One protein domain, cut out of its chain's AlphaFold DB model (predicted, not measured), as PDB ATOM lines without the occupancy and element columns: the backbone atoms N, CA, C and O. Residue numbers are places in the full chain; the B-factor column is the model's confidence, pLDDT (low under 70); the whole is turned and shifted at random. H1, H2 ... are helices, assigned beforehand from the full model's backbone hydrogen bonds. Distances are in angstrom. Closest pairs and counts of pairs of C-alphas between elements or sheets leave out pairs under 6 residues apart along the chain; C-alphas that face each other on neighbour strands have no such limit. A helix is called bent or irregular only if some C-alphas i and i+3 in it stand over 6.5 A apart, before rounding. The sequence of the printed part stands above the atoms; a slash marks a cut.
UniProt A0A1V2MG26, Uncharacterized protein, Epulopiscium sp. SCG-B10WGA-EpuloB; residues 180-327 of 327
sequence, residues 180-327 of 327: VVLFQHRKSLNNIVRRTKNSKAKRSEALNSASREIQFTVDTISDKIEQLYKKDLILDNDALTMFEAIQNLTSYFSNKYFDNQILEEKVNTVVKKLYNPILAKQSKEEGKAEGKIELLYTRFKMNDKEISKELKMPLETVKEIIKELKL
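What this domain is: This is residues 180 to 327 of the 327 residues of an uncharacterized protein of Epulopiscium sp. SCG-B10WGA-EpuloB (UniProt A0A1V2MG26). A long helix, H4, forms a four-helix up-and-down bundle with H1, H2 and H3 through its first part, then runs on past the bundle as an arm with a small head of two short helices, H5 and H6, packed near its far end. H1 and H4 lie on opposite sides of the pair H2 and H3, and the arm and head add to the length. The printed part has 148 residues, with six named helices in the order H1 to H6 and no named strand; the class is all helix. It is only just extended, close to loose, with a radius of gyration of the C-alphas of 22.4 A and spans of 75 by 31 by 21 A.

Where its parts are: The longest helix is H4, residues 262 to 298, 50.5 A from its first C-alpha at (-34.825, 0.789, -51.402) to its last at (-35.656, -28.636, -10.419). H4 has a kink of 40 degrees near residue 274, yet is neither bent nor irregular, but only just: C-alphas 274 and 277 are 6.2 A apart. Before it come H3, residues 236 to 257, 31.7 A long, and H2, residues 200 to 230, 44.6 A long. H1, residues 180 to 194, spans 23.3 A from C-alpha 180 at (-17.495, 1.603, -39.096); it is irregular, only just, with C-alphas 184 and 187 6.6 A apart. After H4 follow H5, residues 304 to 311, and H6, residues 315 to 324.

How they stand to each other: H4 is the hub, touching four helices. H4 and H3, a helical hairpin, touch with Leu 240 and Tyr 275 as closest C-alphas at 6.0 A, opposite ways at a shallow tilt of 33 degrees, only just short of steep. With residues 263 to 274 alone H4 touches H2, the closest C-alphas being those of Ser 211 and Leu 263 at 6.6 A. H2 and H3 form a hairpin at 2 degrees, closest at the C-alphas of Ile 225 and Ala 239, 6.6 A. H1 and H2 form another, also at 2 degrees, closest at those of Ile 192 and Arg 203, 6.7 A. H1 and H4 are apart. With residues 290 to 294 alone H4 touches H6, about perpendicular at 80 degrees, the closest C-alphas being those of Glu 290 and Ile 321 at 6.6 A. H5 and H6 touch, closest at the C-alphas of Ser 308 and Leu 315, 5.1 A. Every O i to N i+4 pair is within hydrogen-bond range in H2, H3, H5 and H6; H1 has 6 of 11 and H4 31 of 33.

The domain as a whole: The outline is a rod, and the two C-alphas farthest apart, those of Lys 197 and Phe 300, are 75.5 A from each other. The printed part has no cut, ends at the chain's last residue, 327, and its five links between helices are tight. The mean pLDDT of the printed part is 91.0, with residues 196 to 198 and residue 260 under 70.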
ATOM      1  N   VAL A 180     -17.871   0.181 -39.175       95.88
ATOM      2  CA  VAL A 180     -17.495   1.603 -39.096       95.88
ATOM      3  C   VAL A 180     -17.062   2.154 -40.460       95.88
ATOM      4  O   VAL A 180     -17.160   3.357 -40.698       95.88
ATOM      5  N   VAL A 181     -16.682   1.296 -41.416       96.25
ATOM      6  CA  VAL A 181     -16.380   1.693 -42.806       96.25
ATOM      7  C   VAL A 181     -17.536   2.480 -43.437       96.25
ATOM      8  O   VAL A 181     -17.294   3.412 -44.206       96.25
ATOM      9  N   LEU A 182     -18.789   2.203 -43.056       94.81
ATOM     10  CA  LEU A 182     -19.953   2.918 -43.586       94.81
ATOM     11  C   LEU A 182     -19.937   4.427 -43.275       94.81
ATOM     12  O   LEU A 182     -20.467   5.217 -44.057       94.81
ATOM     13  N   PHE A 183     -19.273   4.865 -42.198       91.44
ATOM     14  CA  PHE A 183     -19.134   6.291 -41.878       91.44
ATOM     15  C   PHE A 183     -18.369   7.081 -42.944       91.44
ATOM     16  O   PHE A 183     -18.580   8.290 -43.070       91.44
ATOM     17  N   GLN A 184     -17.522   6.428 -43.745       91.12
ATOM     18  CA  GLN A 184     -16.748   7.092 -44.798       91.12
ATOM     19  C   GLN A 184     -17.657   7.739 -45.865       91.12
ATOM     20  O   GLN A 184     -17.291   8.752 -46.466       91.12
ATOM     21  N   HIS A 185     -18.889   7.241 -46.031       92.81
ATOM     22  CA  HIS A 185     -19.882   7.783 -46.969       92.81
ATOM     23  C   HIS A 185     -20.530   9.089 -46.495       92.81
ATOM     24  O   HIS A 185     -20.954   9.919 -47.306       92.81
ATOM     25  N   ARG A 186     -20.571   9.323 -45.178       91.38
ATOM     26  CA  ARG A 186     -21.292  10.441 -44.545       91.38
ATOM     27  C   ARG A 186     -20.858  11.805 -45.078       91.38
ATOM     28  O   ARG A 186     -21.693  12.656 -45.399       91.38
ATOM     29  N   LYS A 187     -19.548  12.021 -45.203       89.12
ATOM     30  CA  LYS A 187     -18.979  13.284 -45.694       89.12
ATOM     31  C   LYS A 187     -19.401  13.578 -47.133       89.12
ATOM     32  O   LYS A 187     -19.766  14.712 -47.453       89.12
ATOM     33  N   SER A 188     -19.375  12.559 -47.994       90.81
ATOM     34  CA  SER A 188     -19.789  12.669 -49.396       90.81
ATOM     35  C   SER A 188     -21.281  12.995 -49.506       90.81
ATOM     36  O   SER A 188     -21.650  13.976 -50.156       90.81
ATOM     37  N   LEU A 189     -22.130  12.270 -48.771       92.50
ATOM     38  CA  LEU A 189     -23.575  12.511 -48.716       92.50
ATOM     39  C   LEU A 189     -23.911  13.937 -48.256       92.50
ATOM     40  O   LEU A 189     -24.680  14.644 -48.914       92.50
ATOM     41  N   ASN A 190     -23.265  14.413 -47.186       90.94
ATOM     42  CA  ASN A 190     -23.409  15.792 -46.714       90.94
ATOM     43  C   ASN A 190     -23.053  16.818 -47.801       90.94
ATOM     44  O   ASN A 190     -23.739  17.832 -47.953       90.94
ATOM     45  N   ASN A 191     -21.996  16.567 -48.578       90.38
ATOM     46  CA  ASN A 191     -21.592  17.451 -49.671       90.38
ATOM     47  C   ASN A 191     -22.602  17.447 -50.827       90.38
ATOM     48  O   ASN A 191     -22.872  18.509 -51.390       90.38
ATOM     49  N   ILE A 192     -23.178  16.290 -51.170       90.88
ATOM     50  CA  ILE A 192     -24.225  16.180 -52.197       90.88
ATOM     51  C   ILE A 192     -25.455  16.999 -51.786       90.88
ATOM     52  O   ILE A 192     -25.965  17.786 -52.586       90.88
ATOM     53  N   VAL A 193     -25.890  16.877 -50.527       88.44
ATOM     54  CA  VAL A 193     -27.062  17.590 -49.995       88.44
ATOM     55  C   VAL A 193     -26.843  19.103 -49.897       88.44
ATOM     56  O   VAL A 193     -27.750  19.873 -50.217       88.44
ATOM     57  N   ARG A 194     -25.647  19.551 -49.492       87.31
ATOM     58  CA  ARG A 194     -25.328  20.982 -49.315       87.31
ATOM     59  C   ARG A 194     -25.143  21.755 -50.621       87.31
ATOM     60  O   ARG A 194     -25.233  22.980 -50.614       87.31
ATOM     61  N   ARG A 195     -24.846  21.089 -51.741       82.81
ATOM     62  CA  ARG A 195     -24.613  21.759 -53.031       82.81
ATOM     63  C   ARG A 195     -25.926  22.296 -53.615       82.81
ATOM     64  O   ARG A 195     -26.599  21.627 -54.392       82.81
ATOM     65  N   THR A 196     -26.238  23.550 -53.290       61.47
ATOM     66  CA  THR A 196     -27.443  24.283 -53.729       61.47
ATOM     67  C   THR A 196     -27.491  24.597 -55.228       61.47
ATOM     68  O   THR A 196     -28.558  24.893 -55.751       61.47
ATOM     69  N   LYS A 197     -26.359  24.512 -55.944       68.00
ATOM     70  CA  LYS A 197     -26.270  24.797 -57.390       68.00
ATOM     71  C   LYS A 197     -26.671  23.623 -58.297       68.00
ATOM     72  O   LYS A 197     -26.728  23.792 -59.512       68.00
ATOM     73  N   ASN A 198     -26.911  22.433 -57.745       67.69
ATOM     74  CA  ASN A 198     -27.274  21.262 -58.542       67.69
ATOM     75  C   ASN A 198     -28.772  21.275 -58.864       67.69
ATOM     76  O   ASN A 198     -29.597  21.443 -57.967       67.69
ATOM     77  N   SER A 199     -29.135  21.034 -60.129       81.25
ATOM     78  CA  SER A 199     -30.533  20.763 -60.476       81.25
ATOM     79  C   SER A 199     -31.037  19.541 -59.696       81.25
ATOM     80  O   SER A 199     -30.262  18.632 -59.384       81.25
ATOM     81  N   LYS A 200     -32.345  19.496 -59.404       83.69
ATOM     82  CA  LYS A 200     -32.981  18.375 -58.686       83.69
ATOM     83  C   LYS A 200     -32.617  17.015 -59.303       83.69
ATOM     84  O   LYS A 200     -32.328  16.073 -58.571       83.69
ATOM     85  N   ALA A 201     -32.541  16.947 -60.634       84.75
ATOM     86  CA  ALA A 201     -32.121  15.758 -61.372       84.75
ATOM     87  C   ALA A 201     -30.669  15.345 -61.067       84.75
ATOM     88  O   ALA A 201     -30.441  14.208 -60.666       84.75
ATOM     89  N   LYS A 202     -29.700  16.270 -61.154       86.75
ATOM     90  CA  LYS A 202     -28.281  15.982 -60.856       86.75
ATOM     91  C   LYS A 202     -28.063  15.557 -59.406       86.75
ATOM     92  O   LYS A 202     -27.230  14.703 -59.124       86.75
ATOM     93  N   ARG A 203     -28.802  16.160 -58.470       87.44
ATOM     94  CA  ARG A 203     -28.755  15.761 -57.058       87.44
ATOM     95  C   ARG A 203     -29.303  14.347 -56.861       87.44
ATOM     96  O   ARG A 203     -28.668  13.564 -56.167       87.44
ATOM     97  N   SER A 204     -30.443  14.032 -57.476       87.88
ATOM     98  CA  SER A 204     -31.039  12.692 -57.422       87.88
ATOM     99  C   SER A 204     -30.100  11.631 -58.008       87.88
ATOM    100  O   SER A 204     -29.856  10.606 -57.382       87.88
ATOM    101  N   GLU A 205     -29.478  11.910 -59.154       89.38
ATOM    102  CA  GLU A 205     -28.489  11.021 -59.770       89.38
ATOM    103  C   GLU A 205     -27.276  10.767 -58.860       89.38
ATOM    104  O   GLU A 205     -26.891   9.615 -58.655       89.38
ATOM    105  N   ALA A 206     -26.721  11.820 -58.251       91.38
ATOM    106  CA  ALA A 206     -25.604  11.697 -57.318       91.38
ATOM    107  C   ALA A 206     -25.970  10.884 -56.063       91.38
ATOM    108  O   ALA A 206     -25.184  10.044 -55.630       91.38
ATOM    109  N   LEU A 207     -27.168  11.093 -55.501       91.44
ATOM    110  CA  LEU A 207     -27.664  10.292 -54.376       91.44
ATOM    111  C   LEU A 207     -27.873   8.828 -54.783       91.44
ATOM    112  O   LEU A 207     -27.463   7.933 -54.054       91.44
ATOM    113  N   ASN A 208     -28.416   8.562 -55.971       90.12
ATOM    114  CA  ASN A 208     -28.566   7.196 -56.472       90.12
ATOM    115  C   ASN A 208     -27.211   6.498 -56.663       90.12
ATOM    116  O   ASN A 208     -27.096   5.310 -56.373       90.12
ATOM    117  N   SER A 209     -26.178   7.211 -57.127       92.25
ATOM    118  CA  SER A 209     -24.812   6.666 -57.192       92.25
ATOM    119  C   SER A 209     -24.278   6.334 -55.799       92.25
ATOM    120  O   SER A 209     -23.867   5.202 -55.562       92.25
ATOM    121  N   ALA A 210     -24.377   7.276 -54.857       93.75
ATOM    122  CA  ALA A 210     -23.927   7.074 -53.481       93.75
ATOM    123  C   ALA A 210     -24.671   5.917 -52.787       93.75
ATOM    124  O   ALA A 210     -24.063   5.131 -52.070       93.75
ATOM    125  N   SER A 211     -25.972   5.756 -53.043       93.06
ATOM    126  CA  SER A 211     -26.762   4.628 -52.537       93.06
ATOM    127  C   SER A 211     -26.217   3.279 -53.027       93.06
ATOM    128  O   SER A 211     -26.097   2.344 -52.237       93.06
ATOM    129  N   ARG A 212     -25.810   3.179 -54.303       92.25
ATOM    130  CA  ARG A 212     -25.180   1.960 -54.845       92.25
ATOM    131  C   ARG A 212     -23.802   1.696 -54.237       92.25
ATOM    132  O   ARG A 212     -23.480   0.543 -53.980       92.25
ATOM    133  N   GLU A 213     -23.009   2.736 -53.993       94.81
ATOM    134  CA  GLU A 213     -21.695   2.611 -53.340       94.81
ATOM    135  C   GLU A 213     -21.822   2.131 -51.888       94.81
ATOM    136  O   GLU A 213     -21.074   1.250 -51.454       94.81
ATOM    137  N   ILE A 214     -22.805   2.653 -51.148       95.25
ATOM    138  CA  ILE A 214     -23.127   2.180 -49.796       95.25
ATOM    139  C   ILE A 214     -23.571   0.724 -49.855       95.25
ATOM    140  O   ILE A 214     -23.052  -0.085 -49.093       95.25
ATOM    141  N   GLN A 215     -24.465   0.369 -50.782       94.38
ATOM    142  CA  GLN A 215     -24.901  -1.014 -50.953       94.38
ATOM    143  C   GLN A 215     -23.714  -1.952 -51.220       94.38
ATOM    144  O   GLN A 215     -23.561  -2.951 -50.527       94.38
ATOM    145  N   PHE A 216     -22.832  -1.599 -52.157       95.19
ATOM    146  CA  PHE A 216     -21.627  -2.378 -52.444       95.19
ATOM    147  C   PHE A 216     -20.718  -2.521 -51.212       95.19
ATOM    148  O   PHE A 216     -20.159  -3.589 -50.960       95.19
ATOM    149  N   THR A 217     -20.588  -1.452 -50.421       97.00
ATOM    150  CA  THR A 217     -19.827  -1.482 -49.167       97.00
ATOM    151  C   THR A 217     -20.459  -2.453 -48.176       97.00
ATOM    152  O   THR A 217     -19.736  -3.266 -47.608       97.00
ATOM    153  N   VAL A 218     -21.786  -2.403 -48.002       96.44
ATOM    154  CA  VAL A 218     -22.542  -3.307 -47.124       96.44
ATOM    155  C   VAL A 218     -22.374  -4.762 -47.547       96.44
ATOM    156  O   VAL A 218     -22.084  -5.598 -46.694       96.44
ATOM    157  N   ASP A 219     -22.506  -5.063 -48.838       96.06
ATOM    158  CA  ASP A 219     -22.321  -6.419 -49.360       96.06
ATOM    159  C   ASP A 219     -20.894  -6.909 -49.062       96.06
ATOM    160  O   ASP A 219     -20.697  -7.976 -48.483       96.06
ATOM    161  N   THR A 220     -19.894  -6.065 -49.334       97.62
ATOM    162  CA  THR A 220     -18.481  -6.398 -49.111       97.62
ATOM    163  C   THR A 220     -18.171  -6.662 -47.636       97.62
ATOM    164  O   THR A 220     -17.545  -7.671 -47.313       97.62
ATOM    165  N   ILE A 221     -18.582  -5.780 -46.719       97.88
ATOM    166  CA  ILE A 221     -18.321  -5.983 -45.284       97.88
ATOM    167  C   ILE A 221     -19.110  -7.177 -44.740       97.88
ATOM    168  O   ILE A 221     -18.570  -7.922 -43.926       97.88
ATOM    169  N   SER A 222     -20.337  -7.405 -45.220       97.50
ATOM    170  CA  SER A 222     -21.171  -8.534 -44.796       97.50
ATOM    171  C   SER A 222     -20.544  -9.868 -45.197       97.50
ATOM    172  O   SER A 222     -20.444 -10.767 -44.363       97.50
ATOM    173  N   ASP A 223     -20.028  -9.969 -46.425       97.38
ATOM    174  CA  ASP A 223     -19.298 -11.148 -46.900       97.38
ATOM    175  C   ASP A 223     -18.026 -11.395 -46.081       97.38
ATOM    176  O   ASP A 223     -17.700 -12.536 -45.745       97.38
ATOM    177  N   LYS A 224     -17.289 -10.335 -45.722       98.25
ATOM    178  CA  LYS A 224     -16.088 -10.465 -44.883       98.25
ATOM    179  C   LYS A 224     -16.442 -10.919 -43.467       98.25
ATOM    180  O   LYS A 224     -15.770 -11.811 -42.955       98.25
ATOM    181  N   ILE A 225     -17.495 -10.374 -42.858       98.25
ATOM    182  CA  ILE A 225     -17.993 -10.809 -41.542       98.25
ATOM    183  C   ILE A 225     -18.413 -12.278 -41.596       98.25
ATOM    184  O   ILE A 225     -18.004 -13.058 -40.741       98.25
ATOM    185  N   GLU A 226     -19.151 -12.690 -42.629       96.81
ATOM    186  CA  GLU A 226     -19.549 -14.087 -42.805       96.81
ATOM    187  C   GLU A 226     -18.327 -15.015 -42.924       96.81
ATOM    188  O   GLU A 226     -18.293 -16.094 -42.331       96.81
ATOM    189  N   GLN A 227     -17.287 -14.600 -43.651       97.94
ATOM    190  CA  GLN A 227     -16.044 -15.368 -43.759       97.94
ATOM    191  C   GLN A 227     -15.291 -15.462 -42.430       97.94
ATOM    192  O   GLN A 227     -14.770 -16.531 -42.112       97.94
ATOM    193  N   LEU A 228     -15.213 -14.369 -41.665       98.06
ATOM    194  CA  LEU A 228     -14.605 -14.369 -40.332       98.06
ATOM    195  C   LEU A 228     -15.371 -15.298 -39.390       98.06
ATOM    196  O   LEU A 228     -14.760 -16.096 -38.684       98.06
ATOM    197  N   TYR A 229     -16.700 -15.248 -39.447       96.75
ATOM    198  CA  TYR A 229     -17.584 -16.106 -38.675       96.75
ATOM    199  C   TYR A 229     -17.378 -17.590 -39.009       96.75
ATOM    200  O   TYR A 229     -17.097 -18.401 -38.131       96.75
ATOM    201  N   LYS A 230     -17.411 -17.949 -40.299       96.06
ATOM    202  CA  LYS A 230     -17.192 -19.330 -40.773       96.06
ATOM    203  C   LYS A 230     -15.812 -19.884 -40.416       96.06
ATOM    204  O   LYS A 230     -15.662 -21.096 -40.288       96.06
ATOM    205  N   LYS A 231     -14.805 -19.017 -40.289       96.81
ATOM    206  CA  LYS A 231     -13.440 -19.382 -39.879       96.81
ATOM    207  C   LYS A 231     -13.260 -19.439 -38.363       96.81
ATOM    208  O   LYS A 231     -12.135 -19.647 -37.925       96.81
ATOM    209  N   ASP A 232     -14.328 -19.224 -37.593       95.31
ATOM    210  CA  ASP A 232     -14.271 -19.071 -36.143       95.31
ATOM    211  C   ASP A 232     -13.199 -18.041 -35.744       95.31
ATOM    212  O   ASP A 232     -12.317 -18.303 -34.936       95.31
ATOM    213  N   LEU A 233     -13.220 -16.863 -36.374       96.31
ATOM    214  CA  LEU A 233     -12.391 -15.707 -36.006       96.31
ATOM    215  C   LEU A 233     -13.184 -14.648 -35.230       96.31
ATOM    216  O   LEU A 233     -12.586 -13.754 -34.646       96.31
ATOM    217  N   ILE A 234     -14.509 -14.771 -35.195       96.94
ATOM    218  CA  ILE A 234     -15.434 -13.965 -34.393       96.94
ATOM    219  C   ILE A 234     -16.532 -14.881 -33.845       96.94
ATOM    220  O   ILE A 234     -16.825 -15.913 -34.453       96.94
ATOM    221  N   LEU A 235     -17.114 -14.530 -32.699       95.31
ATOM    222  CA  LEU A 235     -18.163 -15.324 -32.054       95.31
ATOM    223  C   LEU A 235     -19.549 -15.040 -32.659       95.31
ATOM    224  O   LEU A 235     -19.734 -14.048 -33.365       95.31
ATOM    225  N   ASP A 236     -20.537 -15.881 -32.326       92.38
ATOM    226  CA  ASP A 236     -21.944 -15.701 -32.727       92.38
ATOM    227  C   ASP A 236     -22.433 -14.276 -32.373       92.38
ATOM    228  O   ASP A 236     -22.818 -13.514 -33.262       92.38
ATOM    229  N   ASN A 237     -22.293 -13.864 -31.106       91.69
ATOM    230  CA  ASN A 237     -22.682 -12.526 -30.634       91.69
ATOM    231  C   ASN A 237     -21.925 -11.376 -31.313       91.69
ATOM    232  O   ASN A 237     -22.504 -10.307 -31.524       91.69
ATOM    233  N   ASP A 238     -20.650 -11.578 -31.660       96.00
ATOM    234  CA  ASP A 238     -19.872 -10.557 -32.365       96.00
ATOM    235  C   ASP A 238     -20.474 -10.319 -33.750       96.00
ATOM    236  O   ASP A 238     -20.787  -9.186 -34.109       96.00
ATOM    237  N   ALA A 239     -20.705 -11.396 -34.506       96.50
ATOM    238  CA  ALA A 239     -21.289 -11.318 -35.838       96.50
ATOM    239  C   ALA A 239     -22.689 -10.683 -35.808       96.50
ATOM    240  O   ALA A 239     -22.959  -9.778 -36.600       96.50
ATOM    241  N   LEU A 240     -23.560 -11.103 -34.881       94.38
ATOM    242  CA  LEU A 240     -24.903 -10.531 -34.733       94.38
ATOM    243  C   LEU A 240     -24.856  -9.026 -34.444       94.38
ATOM    244  O   LEU A 240     -25.510  -8.253 -35.144       94.38
ATOM    245  N   THR A 241     -24.026  -8.599 -33.491       95.06
ATOM    246  CA  THR A 241     -23.877  -7.177 -33.135       95.06
ATOM    247  C   THR A 241     -23.327  -6.362 -34.309       95.06
ATOM    248  O   THR A 241     -23.792  -5.256 -34.582       95.06
ATOM    249  N   MET A 242     -22.371  -6.909 -35.065       97.44
ATOM    250  CA  MET A 242     -21.834  -6.249 -36.259       97.44
ATOM    251  C   MET A 242     -22.890  -6.103 -37.364       97.44
ATOM    252  O   MET A 242     -22.969  -5.056 -38.007       97.44
ATOM    253  N   PHE A 243     -23.730  -7.117 -37.571       95.62
ATOM    254  CA  PHE A 243     -24.850  -7.056 -38.511       95.62
ATOM    255  C   PHE A 243     -25.936  -6.065 -38.072       95.62
ATOM    256  O   PHE A 243     -26.473  -5.333 -38.907       95.62
ATOM    257  N   GLU A 244     -26.229  -5.984 -36.776       93.12
ATOM    258  CA  GLU A 244     -27.114  -4.962 -36.208       93.12
ATOM    259  C   GLU A 244     -26.545  -3.553 -36.405       93.12
ATOM    260  O   GLU A 244     -27.280  -2.645 -36.801       93.12
ATOM    261  N   ALA A 245     -25.239  -3.361 -36.210       94.88
ATOM    262  CA  ALA A 245     -24.574  -2.091 -36.484       94.88
ATOM    263  C   ALA A 245     -24.713  -1.686 -37.963       94.88
ATOM    264  O   ALA A 245     -25.044  -0.537 -38.254       94.88
ATOM    265  N   ILE A 246     -24.532  -2.624 -38.901       95.56
ATOM    266  CA  ILE A 246     -24.718  -2.381 -40.342       95.56
ATOM    267  C   ILE A 246     -26.153  -1.939 -40.654       95.56
ATOM    268  O   ILE A 246     -26.339  -0.961 -41.386       95.56
ATOM    269  N   GLN A 247     -27.160  -2.624 -40.098       91.38
ATOM    270  CA  GLN A 247     -28.569  -2.251 -40.279       91.38
ATOM    271  C   GLN A 247     -28.829  -0.839 -39.752       91.38
ATOM    272  O   GLN A 247     -29.307   0.011 -40.498       91.38
ATOM    273  N   ASN A 248     -28.435  -0.552 -38.509       90.75
ATOM    274  CA  ASN A 248     -28.675   0.746 -37.878       90.75
ATOM    275  C   ASN A 248     -27.969   1.900 -38.606       90.75
ATOM    276  O   ASN A 248     -28.578   2.946 -38.841       90.75
ATOM    277  N   LEU A 249     -26.709   1.716 -39.016       92.12
ATOM    278  CA  LEU A 249     -25.978   2.716 -39.802       92.12
ATOM    279  C   LEU A 249     -26.630   2.941 -41.170       92.12
ATOM    280  O   LEU A 249     -26.715   4.074 -41.641       92.12
ATOM    281  N   THR A 250     -27.131   1.884 -41.803       91.62
ATOM    282  CA  THR A 250     -27.835   2.003 -43.084       91.62
ATOM    283  C   THR A 250     -29.167   2.725 -42.924       91.62
ATOM    284  O   THR A 250     -29.441   3.636 -43.704       91.62
ATOM    285  N   SER A 251     -29.971   2.388 -41.912       89.31
ATOM    286  CA  SER A 251     -31.228   3.085 -41.619       89.31
ATOM    287  C   SER A 251     -30.978   4.562 -41.306       89.31
ATOM    288  O   SER A 251     -31.717   5.419 -41.789       89.31
ATOM    289  N   TYR A 252     -29.885   4.892 -40.605       89.31
ATOM    290  CA  TYR A 252     -29.445   6.280 -40.435       89.31
ATOM    291  C   TYR A 252     -29.237   6.984 -41.783       89.31
ATOM    292  O   TYR A 252     -29.782   8.067 -42.008       89.31
ATOM    293  N   PHE A 253     -28.479   6.378 -42.705       89.50
ATOM    294  CA  PHE A 253     -28.250   6.982 -44.016       89.50
ATOM    295  C   PHE A 253     -29.532   7.087 -44.847       89.50
ATOM    296  O   PHE A 253     -29.752   8.124 -45.472       89.50
ATOM    297  N   SER A 254     -30.364   6.040 -44.825       89.19
ATOM    298  CA  SER A 254     -31.690   5.976 -45.455       89.19
ATOM    299  C   SER A 254     -32.525   7.182 -45.041       89.19
ATOM    300  O   SER A 254     -32.764   8.073 -45.851       89.19
ATOM    301  N   ASN A 255     -32.819   7.292 -43.747       87.62
ATOM    302  CA  ASN A 255     -33.709   8.314 -43.201       87.62
ATOM    303  C   ASN A 255     -33.188   9.739 -43.397       87.62
ATOM    304  O   ASN A 255     -33.970  10.673 -43.561       87.62
ATOM    305  N   LYS A 256     -31.865   9.924 -43.365       88.44
ATOM    306  CA  LYS A 256     -31.263  11.256 -43.430       88.44
ATOM    307  C   LYS A 256     -31.043  11.774 -44.850       88.44
ATOM    308  O   LYS A 256     -31.091  12.988 -45.065       88.44
ATOM    309  N   TYR A 257     -30.726  10.898 -45.803       88.94
ATOM    310  CA  TYR A 257     -30.233  11.313 -47.122       88.94
ATOM    311  C   TYR A 257     -31.070  10.813 -48.296       88.94
ATOM    312  O   TYR A 257     -30.947  11.383 -49.385       88.94
ATOM    313  N   PHE A 258     -31.882   9.773 -48.109       86.62
ATOM    314  CA  PHE A 258     -32.591   9.099 -49.189       86.62
ATOM    315  C   PHE A 258     -34.107   9.166 -48.980       86.62
ATOM    316  O   PHE A 258     -34.629   8.837 -47.926       86.62
ATOM    317  N   ASP A 259     -34.835   9.553 -50.027       73.69
ATOM    318  CA  ASP A 259     -36.301   9.670 -49.974       73.69
ATOM    319  C   ASP A 259     -37.017   8.325 -50.239       73.69
ATOM    320  O   ASP A 259     -38.241   8.283 -50.352       73.69
ATOM    321  N   ASN A 260     -36.275   7.222 -50.411       69.50
ATOM    322  CA  ASN A 260     -36.834   5.901 -50.703       69.50
ATOM    323  C   ASN A 260     -36.226   4.812 -49.810       69.50
ATOM    324  O   ASN A 260     -35.042   4.835 -49.492       69.50
ATOM    325  N   GLN A 261     -37.047   3.823 -49.451       76.94
ATOM    326  CA  GLN A 261     -36.659   2.708 -48.577       76.94
ATOM    327  C   GLN A 261     -35.851   1.616 -49.302       76.94
ATOM    328  O   GLN A 261     -35.527   0.591 -48.711       76.94
ATOM    329  N   ILE A 262     -35.466   1.822 -50.569       80.69
ATOM    330  CA  ILE A 262     -34.825   0.789 -51.402       80.69
ATOM    331  C   ILE A 262     -33.487   0.342 -50.802       80.69
ATOM    332  O   ILE A 262     -33.163  -0.845 -50.823       80.69
ATOM    333  N   LEU A 263     -32.688   1.288 -50.296       83.38
ATOM    334  CA  LEU A 263     -31.403   0.968 -49.673       83.38
ATOM    335  C   LEU A 263     -31.609   0.080 -48.440       83.38
ATOM    336  O   LEU A 263     -30.955  -0.951 -48.300       83.38
ATOM    337  N   GLU A 264     -32.554   0.457 -47.585       85.62
ATOM    338  CA  GLU A 264     -32.874  -0.257 -46.355       85.62
ATOM    339  C   GLU A 264     -33.455  -1.650 -46.624       85.62
ATOM    340  O   GLU A 264     -32.998  -2.623 -46.033       85.62
ATOM    341  N   GLU A 265     -34.391  -1.793 -47.565       86.62
ATOM    342  CA  GLU A 265     -34.964  -3.089 -47.957       86.62
ATOM    343  C   GLU A 265     -33.897  -4.078 -48.444       86.62
ATOM    344  O   GLU A 265     -33.877  -5.248 -48.041       86.62
ATOM    345  N   LYS A 266     -32.981  -3.609 -49.299       83.94
ATOM    346  CA  LYS A 266     -31.911  -4.450 -49.841       83.94
ATOM    347  C   LYS A 266     -30.914  -4.857 -48.766       83.94
ATOM    348  O   LYS A 266     -30.586  -6.039 -48.670       83.94
ATOM    349  N   VAL A 267     -30.478  -3.911 -47.935       84.94
ATOM    350  CA  VAL A 267     -29.565  -4.204 -46.824       84.94
ATOM    351  C   VAL A 267     -30.221  -5.150 -45.827       84.94
ATOM    352  O   VAL A 267     -29.624  -6.163 -45.479       84.94
ATOM    353  N   ASN A 268     -31.479  -4.921 -45.454       88.06
ATOM    354  CA  ASN A 268     -32.218  -5.824 -44.575       88.06
ATOM    355  C   ASN A 268     -32.311  -7.240 -45.149       88.06
ATOM    356  O   ASN A 268     -32.214  -8.207 -44.397       88.06
ATOM    357  N   THR A 269     -32.463  -7.384 -46.464       89.62
ATOM    358  CA  THR A 269     -32.484  -8.697 -47.123       89.62
ATOM    359  C   THR A 269     -31.142  -9.419 -46.987       89.62
ATOM    360  O   THR A 269     -31.109 -10.583 -46.577       89.62
ATOM    361  N   VAL A 270     -30.035  -8.734 -47.291       87.31
ATOM    362  CA  VAL A 270     -28.675  -9.288 -47.188       87.31
ATOM    363  C   VAL A 270     -28.349  -9.637 -45.740       87.31
ATOM    364  O   VAL A 270     -27.966 -10.771 -45.450       87.31
ATOM    365  N   VAL A 271     -28.579  -8.702 -44.817       85.44
ATOM    366  CA  VAL A 271     -28.238  -8.890 -43.411       85.44
ATOM    367  C   VAL A 271     -29.090  -9.991 -42.783       85.44
ATOM    368  O   VAL A 271     -28.531 -10.870 -42.140       85.44
ATOM    369  N   LYS A 272     -30.412 -10.040 -43.010       89.50
ATOM    370  CA  LYS A 272     -31.273 -11.106 -42.450       89.50
ATOM    371  C   LYS A 272     -30.872 -12.500 -42.918       89.50
ATOM    372  O   LYS A 272     -30.966 -13.448 -42.141       89.50
ATOM    373  N   LYS A 273     -30.410 -12.640 -44.166       92.00
ATOM    374  CA  LYS A 273     -29.931 -13.923 -44.702       92.00
ATOM    375  C   LYS A 273     -28.732 -14.464 -43.915       92.00
ATOM    376  O   LYS A 273     -28.609 -15.678 -43.785       92.00
ATOM    377  N   LEU A 274     -27.880 -13.580 -43.399       90.50
ATOM    378  CA  LEU A 274     -26.686 -13.933 -42.627       90.50
ATOM    379  C   LEU A 274     -26.963 -13.982 -41.118       90.50
ATOM    380  O   LEU A 274     -26.494 -14.884 -40.433       90.50
ATOM    381  N   TYR A 275     -27.776 -13.056 -40.618       90.62
ATOM    382  CA  TYR A 275     -28.131 -12.903 -39.210       90.62
ATOM    383  C   TYR A 275     -29.026 -14.042 -38.705       90.62
ATOM    384  O   TYR A 275     -28.721 -14.663 -37.690       90.62
ATOM    385  N   ASN A 276     -30.108 -14.372 -39.426       90.88
ATOM    386  CA  ASN A 276     -31.104 -15.337 -38.945       90.88
ATOM    387  C   ASN A 276     -30.524 -16.740 -38.679       90.88
ATOM    388  O   ASN A 276     -30.881 -17.325 -37.657       90.88
ATOM    389  N   PRO A 277     -29.650 -17.311 -39.536       92.31
ATOM    390  CA  PRO A 277     -29.038 -18.608 -39.253       92.31
ATOM    391  C   PRO A 277     -28.151 -18.602 -38.003       92.31
ATOM    392  O   PRO A 277     -28.168 -19.574 -37.250       92.31
ATOM    393  N   ILE A 278     -27.401 -17.518 -37.777       90.81
ATOM    394  CA  ILE A 278     -26.522 -17.368 -36.608       90.81
ATOM    395  C   ILE A 278     -27.373 -17.253 -35.343       90.81
ATOM    396  O   ILE A 278     -27.163 -18.011 -34.399       90.81
ATOM    397  N   LEU A 279     -28.404 -16.402 -35.365       90.94
ATOM    398  CA  LEU A 279     -29.334 -16.256 -34.248       90.94
ATOM    399  C   LEU A 279     -30.042 -17.582 -33.937       90.94
ATOM    400  O   LEU A 279     -30.085 -18.007 -32.790       90.94
ATOM    401  N   ALA A 280     -30.544 -18.289 -34.954       90.00
ATOM    402  CA  ALA A 280     -31.221 -19.571 -34.758       90.00
ATOM    403  C   ALA A 280     -30.295 -20.643 -34.159       90.00
ATOM    404  O   ALA A 280     -30.741 -21.471 -33.358       90.00
ATOM    405  N   LYS A 281     -29.012 -20.647 -34.545       90.88
ATOM    406  CA  LYS A 281     -27.995 -21.515 -33.945       90.88
ATOM    407  C   LYS A 281     -27.797 -21.162 -32.471       90.88
ATOM    408  O   LYS A 281     -27.928 -22.053 -31.633       90.88
ATOM    409  N   GLN A 282     -27.560 -19.889 -32.167       86.75
ATOM    410  CA  GLN A 282     -27.335 -19.405 -30.809       86.75
ATOM    411  C   GLN A 282     -28.530 -19.687 -29.892       86.75
ATOM    412  O   GLN A 282     -28.366 -20.352 -28.873       86.75
ATOM    413  N   SER A 283     -29.749 -19.310 -30.290       85.94
ATOM    414  CA  SER A 283     -30.954 -19.542 -29.481       85.94
ATOM    415  C   SER A 283     -31.202 -21.031 -29.215       85.94
ATOM    416  O   SER A 283     -31.731 -21.413 -28.172       85.94
ATOM    417  N   LYS A 284     -30.806 -21.915 -30.141       90.88
ATOM    418  CA  LYS A 284     -30.880 -23.368 -29.931       90.88
ATOM    419  C   LYS A 284     -29.841 -23.859 -28.921       90.88
ATOM    420  O   LYS A 284     -30.104 -24.831 -28.211       90.88
ATOM    421  N   GLU A 285     -28.650 -23.274 -28.905       88.94
ATOM    422  CA  GLU A 285     -27.599 -23.600 -27.938       88.94
ATOM    423  C   GLU A 285     -27.961 -23.090 -26.537       88.94
ATOM    424  O   GLU A 285     -27.876 -23.865 -25.582       88.94
ATOM    425  N   GLU A 286     -28.473 -21.863 -26.441       87.25
ATOM    426  CA  GLU A 286     -28.998 -21.249 -25.214       87.25
ATOM    427  C   GLU A 286     -30.152 -22.074 -24.635       87.25
ATOM    428  O   GLU A 286     -30.036 -22.580 -23.521       87.25
ATOM    429  N   GLY A 287     -31.188 -22.378 -25.425       90.31
ATOM    430  CA  GLY A 287     -32.325 -23.178 -24.949       90.31
ATOM    431  C   GLY A 287     -31.942 -24.597 -24.494       90.31
ATOM    432  O   GLY A 287     -32.556 -25.167 -23.591       90.31
ATOM    433  N   LYS A 288     -30.884 -25.191 -25.067       91.69
ATOM    434  CA  LYS A 288     -30.334 -26.465 -24.567       91.69
ATOM    435  C   LYS A 288     -29.623 -26.299 -23.227       91.69
ATOM    436  O   LYS A 288     -29.677 -27.219 -22.410       91.69
ATOM    437  N   ALA A 289     -28.894 -25.203 -23.033       90.12
ATOM    438  CA  ALA A 289     -28.216 -24.909 -21.777       90.12
ATOM    439  C   ALA A 289     -29.234 -24.623 -20.667       90.12
ATOM    440  O   ALA A 289     -29.164 -25.250 -19.611       90.12
ATOM    441  N   GLU A 290     -30.227 -23.780 -20.950       93.12
ATOM    442  CA  GLU A 290     -31.356 -23.480 -20.067       93.12
ATOM    443  C   GLU A 290     -32.091 -24.753 -19.644       93.12
ATOM    444  O   GLU A 290     -32.210 -25.018 -18.452       93.12
ATOM    445  N   GLY A 291     -32.475 -25.615 -20.595       93.81
ATOM    446  CA  GLY A 291     -33.164 -26.870 -20.277       93.81
ATOM    447  C   GLY A 291     -32.330 -27.837 -19.424       93.81
ATOM    448  O   GLY A 291     -32.871 -28.565 -18.591       93.81
ATOM    449  N   LYS A 292     -30.995 -27.842 -19.579       94.94
ATOM    450  CA  LYS A 292     -30.103 -28.606 -18.689       94.94
ATOM    451  C   LYS A 292     -30.072 -28.010 -17.284       94.94
ATOM    452  O   LYS A 292     -30.152 -28.768 -16.321       94.94
ATOM    453  N   ILE A 293     -29.954 -26.688 -17.163       94.69
ATOM    454  CA  ILE A 293     -29.940 -25.995 -15.868       94.69
ATOM    455  C   ILE A 293     -31.270 -26.207 -15.145       94.69
ATOM    456  O   ILE A 293     -31.263 -26.617 -13.987       94.69
ATOM    457  N   GLU A 294     -32.397 -26.033 -15.838       95.62
ATOM    458  CA  GLU A 294     -33.734 -26.289 -15.300       95.62
ATOM    459  C   GLU A 294     -33.849 -27.720 -14.773       95.62
ATOM    460  O   GLU A 294     -34.297 -27.929 -13.646       95.62
ATOM    461  N   LEU A 295     -33.400 -28.717 -15.542       95.81
ATOM    462  CA  LEU A 295     -33.437 -30.114 -15.123       95.81
ATOM    463  C   LEU A 295     -32.593 -30.357 -13.860       95.81
ATOM    464  O   LEU A 295     -33.081 -30.970 -12.906       95.81
ATOM    465  N   LEU A 296     -31.345 -29.880 -13.836       96.12
ATOM    466  CA  LEU A 296     -30.436 -30.070 -12.700       96.12
ATOM    467  C   LEU A 296     -30.947 -29.365 -11.434       96.12
ATOM    468  O   LEU A 296     -30.921 -29.942 -10.346       96.12
ATOM    469  N   TYR A 297     -31.490 -28.160 -11.583       94.19
ATOM    470  CA  TYR A 297     -32.017 -27.380 -10.469       94.19
ATOM    471  C   TYR A 297     -33.341 -27.953  -9.942       94.19
ATOM    472  O   TYR A 297     -33.514 -28.190  -8.746       94.19
ATOM    473  N   THR A 298     -34.296 -28.250 -10.828       94.25
ATOM    474  CA  THR A 298     -35.656 -28.636 -10.419       94.25
ATOM    475  C   THR A 298     -35.786 -30.112 -10.064       94.25
ATOM    476  O   THR A 298     -36.440 -30.430  -9.062       94.25
ATOM    477  N   ARG A 299     -35.193 -31.018 -10.855       94.94
ATOM    478  CA  ARG A 299     -35.318 -32.475 -10.675       94.94
ATOM    479  C   ARG A 299     -34.214 -33.040  -9.803       94.94
ATOM    480  O   ARG A 299     -34.519 -33.811  -8.899       94.94
ATOM    481  N   PHE A 300     -32.968 -32.648 -10.054       95.12
ATOM    482  CA  PHE A 300     -31.819 -33.149  -9.295       95.12
ATOM    483  C   PHE A 300     -31.520 -32.336  -8.031       95.12
ATOM    484  O   PHE A 300     -30.707 -32.773  -7.223       95.12
ATOM    485  N   LYS A 301     -32.216 -31.205  -7.819       95.50
ATOM    486  CA  LYS A 301     -32.094 -30.346  -6.625       95.50
ATOM    487  C   LYS A 301     -30.667 -29.858  -6.369       95.50
ATOM    488  O   LYS A 301     -30.294 -29.624  -5.222       95.50
ATOM    489  N   MET A 302     -29.890 -29.698  -7.439       96.25
ATOM    490  CA  MET A 302     -28.540 -29.153  -7.359       96.25
ATOM    491  C   MET A 302     -28.591 -27.640  -7.143       96.25
ATOM    492  O   MET A 302     -29.440 -26.952  -7.710       96.25
ATOM    493  N   ASN A 303     -27.662 -27.114  -6.348       94.94
ATOM    494  CA  ASN A 303     -27.474 -25.671  -6.203       94.94
ATOM    495  C   ASN A 303     -26.651 -25.076  -7.365       94.94
ATOM    496  O   ASN A 303     -26.045 -25.787  -8.168       94.94
ATOM    497  N   ASP A 304     -26.612 -23.747  -7.447       95.38
ATOM    498  CA  ASP A 304     -25.908 -22.984  -8.486       95.38
ATOM    499  C   ASP A 304     -24.421 -23.369  -8.634       95.38
ATOM    500  O   ASP A 304     -23.923 -23.519  -9.753       95.38
ATOM    501  N   LYS A 305     -23.714 -23.599  -7.521       96.31
ATOM    502  CA  LYS A 305     -22.302 -24.029  -7.517       96.31
ATOM    503  C   LYS A 305     -22.118 -25.441  -8.060       96.31
ATOM    504  O   LYS A 305     -21.164 -25.694  -8.794       96.31
ATOM    505  N   GLU A 306     -23.011 -26.355  -7.702       95.88
ATOM    506  CA  GLU A 306     -22.991 -27.733  -8.194       95.88
ATOM    507  C   GLU A 306     -23.255 -27.778  -9.700       95.88
ATOM    508  O   GLU A 306     -22.498 -28.413 -10.434       95.88
ATOM    509  N   ILE A 307     -24.263 -27.040 -10.175       94.94
ATOM    510  CA  ILE A 307     -24.599 -26.936 -11.601       94.94
ATOM    511  C   ILE A 307     -23.447 -26.303 -12.388       94.94
ATOM    512  O   ILE A 307     -23.065 -26.811 -13.442       94.94
ATOM    513  N   SER A 308     -22.851 -25.227 -11.865       94.94
ATOM    514  CA  SER A 308     -21.678 -24.573 -12.460       94.94
ATOM    515  C   SER A 308     -20.521 -25.550 -12.658       94.94
ATOM    516  O   SER A 308     -19.922 -25.595 -13.736       94.94
ATOM    517  N   LYS A 309     -20.239 -26.384 -11.652       94.88
ATOM    518  CA  LYS A 309     -19.186 -27.399 -11.727       94.88
ATOM    519  C   LYS A 309     -19.523 -28.511 -12.727       94.88
ATOM    520  O   LYS A 309     -18.658 -28.876 -13.521       94.88
ATOM    521  N   GLU A 310     -20.754 -29.017 -12.701       93.88
ATOM    522  CA  GLU A 310     -21.225 -30.105 -13.568       93.88
ATOM    523  C   GLU A 310     -21.196 -29.706 -15.048       93.88
ATOM    524  O   GLU A 310     -20.664 -30.423 -15.896       93.88
ATOM    525  N   LEU A 311     -21.709 -28.515 -15.360       92.81
ATOM    526  CA  LEU A 311     -21.773 -27.998 -16.725       92.81
ATOM    527  C   LEU A 311     -20.478 -27.313 -17.176       92.81
ATOM    528  O   LEU A 311     -20.384 -26.915 -18.337       92.81
ATOM    529  N   LYS A 312     -19.486 -27.176 -16.282       93.25
ATOM    530  CA  LYS A 312     -18.250 -26.402 -16.499       93.25
ATOM    531  C   LYS A 312     -18.544 -24.984 -17.003       93.25
ATOM    532  O   LYS A 312     -17.881 -24.477 -17.905       93.25
ATOM    533  N   MET A 313     -19.561 -24.364 -16.417       90.00
ATOM    534  CA  MET A 313     -20.062 -23.044 -16.780       90.00
ATOM    535  C   MET A 313     -19.736 -22.042 -15.666       90.00
ATOM    536  O   MET A 313     -19.763 -22.429 -14.495       90.00
ATOM    537  N   PRO A 314     -19.450 -20.764 -15.972       92.56
ATOM    538  CA  PRO A 314     -19.254 -19.751 -14.941       92.56
ATOM    539  C   PRO A 314     -20.450 -19.666 -13.984       92.56
ATOM    540  O   PRO A 314     -21.603 -19.676 -14.412       92.56
ATOM    541  N   LEU A 315     -20.168 -19.555 -12.684       91.88
ATOM    542  CA  LEU A 315     -21.197 -19.523 -11.639       91.88
ATOM    543  C   LEU A 315     -22.219 -18.401 -11.854       91.88
ATOM    544  O   LEU A 315     -23.415 -18.615 -11.687       91.88
ATOM    545  N   GLU A 316     -21.755 -17.217 -12.246       89.12
ATOM    546  CA  GLU A 316     -22.640 -16.075 -12.490       89.12
ATOM    547  C   GLU A 316     -23.600 -16.327 -13.661       89.12
ATOM    548  O   GLU A 316     -24.775 -15.997 -13.548       89.12
ATOM    549  N   THR A 317     -23.154 -17.010 -14.722       88.00
ATOM    550  CA  THR A 317     -24.025 -17.409 -15.840       88.00
ATOM    551  C   THR A 317     -25.128 -18.362 -15.379       88.00
ATOM    552  O   THR A 317     -26.284 -18.201 -15.749       88.00
ATOM    553  N   VAL A 318     -24.796 -19.333 -14.523       92.31
ATOM    554  CA  VAL A 318     -25.792 -20.266 -13.971       92.31
ATOM    555  C   VAL A 318     -26.824 -19.530 -13.115       92.31
ATOM    556  O   VAL A 318     -28.021 -19.769 -13.261       92.31
ATOM    557  N   LYS A 319     -26.378 -18.617 -12.244       92.31
ATOM    558  CA  LYS A 319     -27.275 -17.808 -11.405       92.31
ATOM    559  C   LYS A 319     -28.216 -16.941 -12.232       92.31
ATOM    560  O   LYS A 319     -29.387 -16.809 -11.885       92.31
ATOM    561  N   GLU A 320     -27.697 -16.335 -13.293       89.81
ATOM    562  CA  GLU A 320     -28.474 -15.496 -14.198       89.81
ATOM    563  C   GLU A 320     -29.582 -16.304 -14.879       89.81
ATOM    564  O   GLU A 320     -30.748 -15.937 -14.763       89.81
ATOM    565  N   ILE A 321     -29.249 -17.469 -15.439       91.12
ATOM    566  CA  ILE A 321     -30.231 -18.353 -16.082       91.12
ATOM    567  C   ILE A 321     -31.291 -18.844 -15.082       91.12
ATOM    568  O   ILE A 321     -32.482 -18.803 -15.378       91.12
ATOM    569  N   ILE A 322     -30.899 -19.263 -13.871       91.25
ATOM    570  CA  ILE A 322     -31.855 -19.668 -12.817       91.25
ATOM    571  C   ILE A 322     -32.839 -18.529 -12.514       91.25
ATOM    572  O   ILE A 322     -34.048 -18.751 -12.412       91.25
ATOM    573  N   LYS A 323     -32.330 -17.297 -12.408       92.75
ATOM    574  CA  LYS A 323     -33.141 -16.103 -12.158       92.75
ATOM    575  C   LYS A 323     -34.097 -15.804 -13.316       92.75
ATOM    576  O   LYS A 323     -35.252 -15.465 -13.060       92.75
ATOM    577  N   GLU A 324     -33.645 -15.917 -14.563       89.94
ATOM    578  CA  GLU A 324     -34.469 -15.689 -15.761       89.94
ATOM    579  C   GLU A 324     -35.584 -16.728 -15.905       89.94
ATOM    580  O   GLU A 324     -36.733 -16.370 -16.180       89.94
ATOM    581  N   LEU A 325     -35.269 -17.993 -15.616       89.88
ATOM    582  CA  LEU A 325     -36.228 -19.098 -15.586       89.88
ATOM    583  C   LEU A 325     -37.163 -19.054 -14.364       89.88
ATOM    584  O   LEU A 325     -38.134 -19.808 -14.312       89.88
ATOM    585  N   LYS A 326     -36.917 -18.144 -13.407       90.81
ATOM    586  CA  LYS A 326     -37.696 -17.958 -12.168       90.81
ATOM    587  C   LYS A 326     -37.774 -19.231 -11.314       90.81
ATOM    588  O   LYS A 326     -38.846 -19.555 -10.796       90.81
ATOM    589  N   LEU A 327     -36.653 -19.945 -11.201       85.50
ATOM    590  CA  LEU A 327     -36.535 -21.210 -10.466       85.50
ATOM    591  C   LEU A 327     -36.133 -21.031  -9.000       85.50
ATOM    592  O   LEU A 327     -35.364 -20.096  -8.681       85.50
TER     593      LEU A 327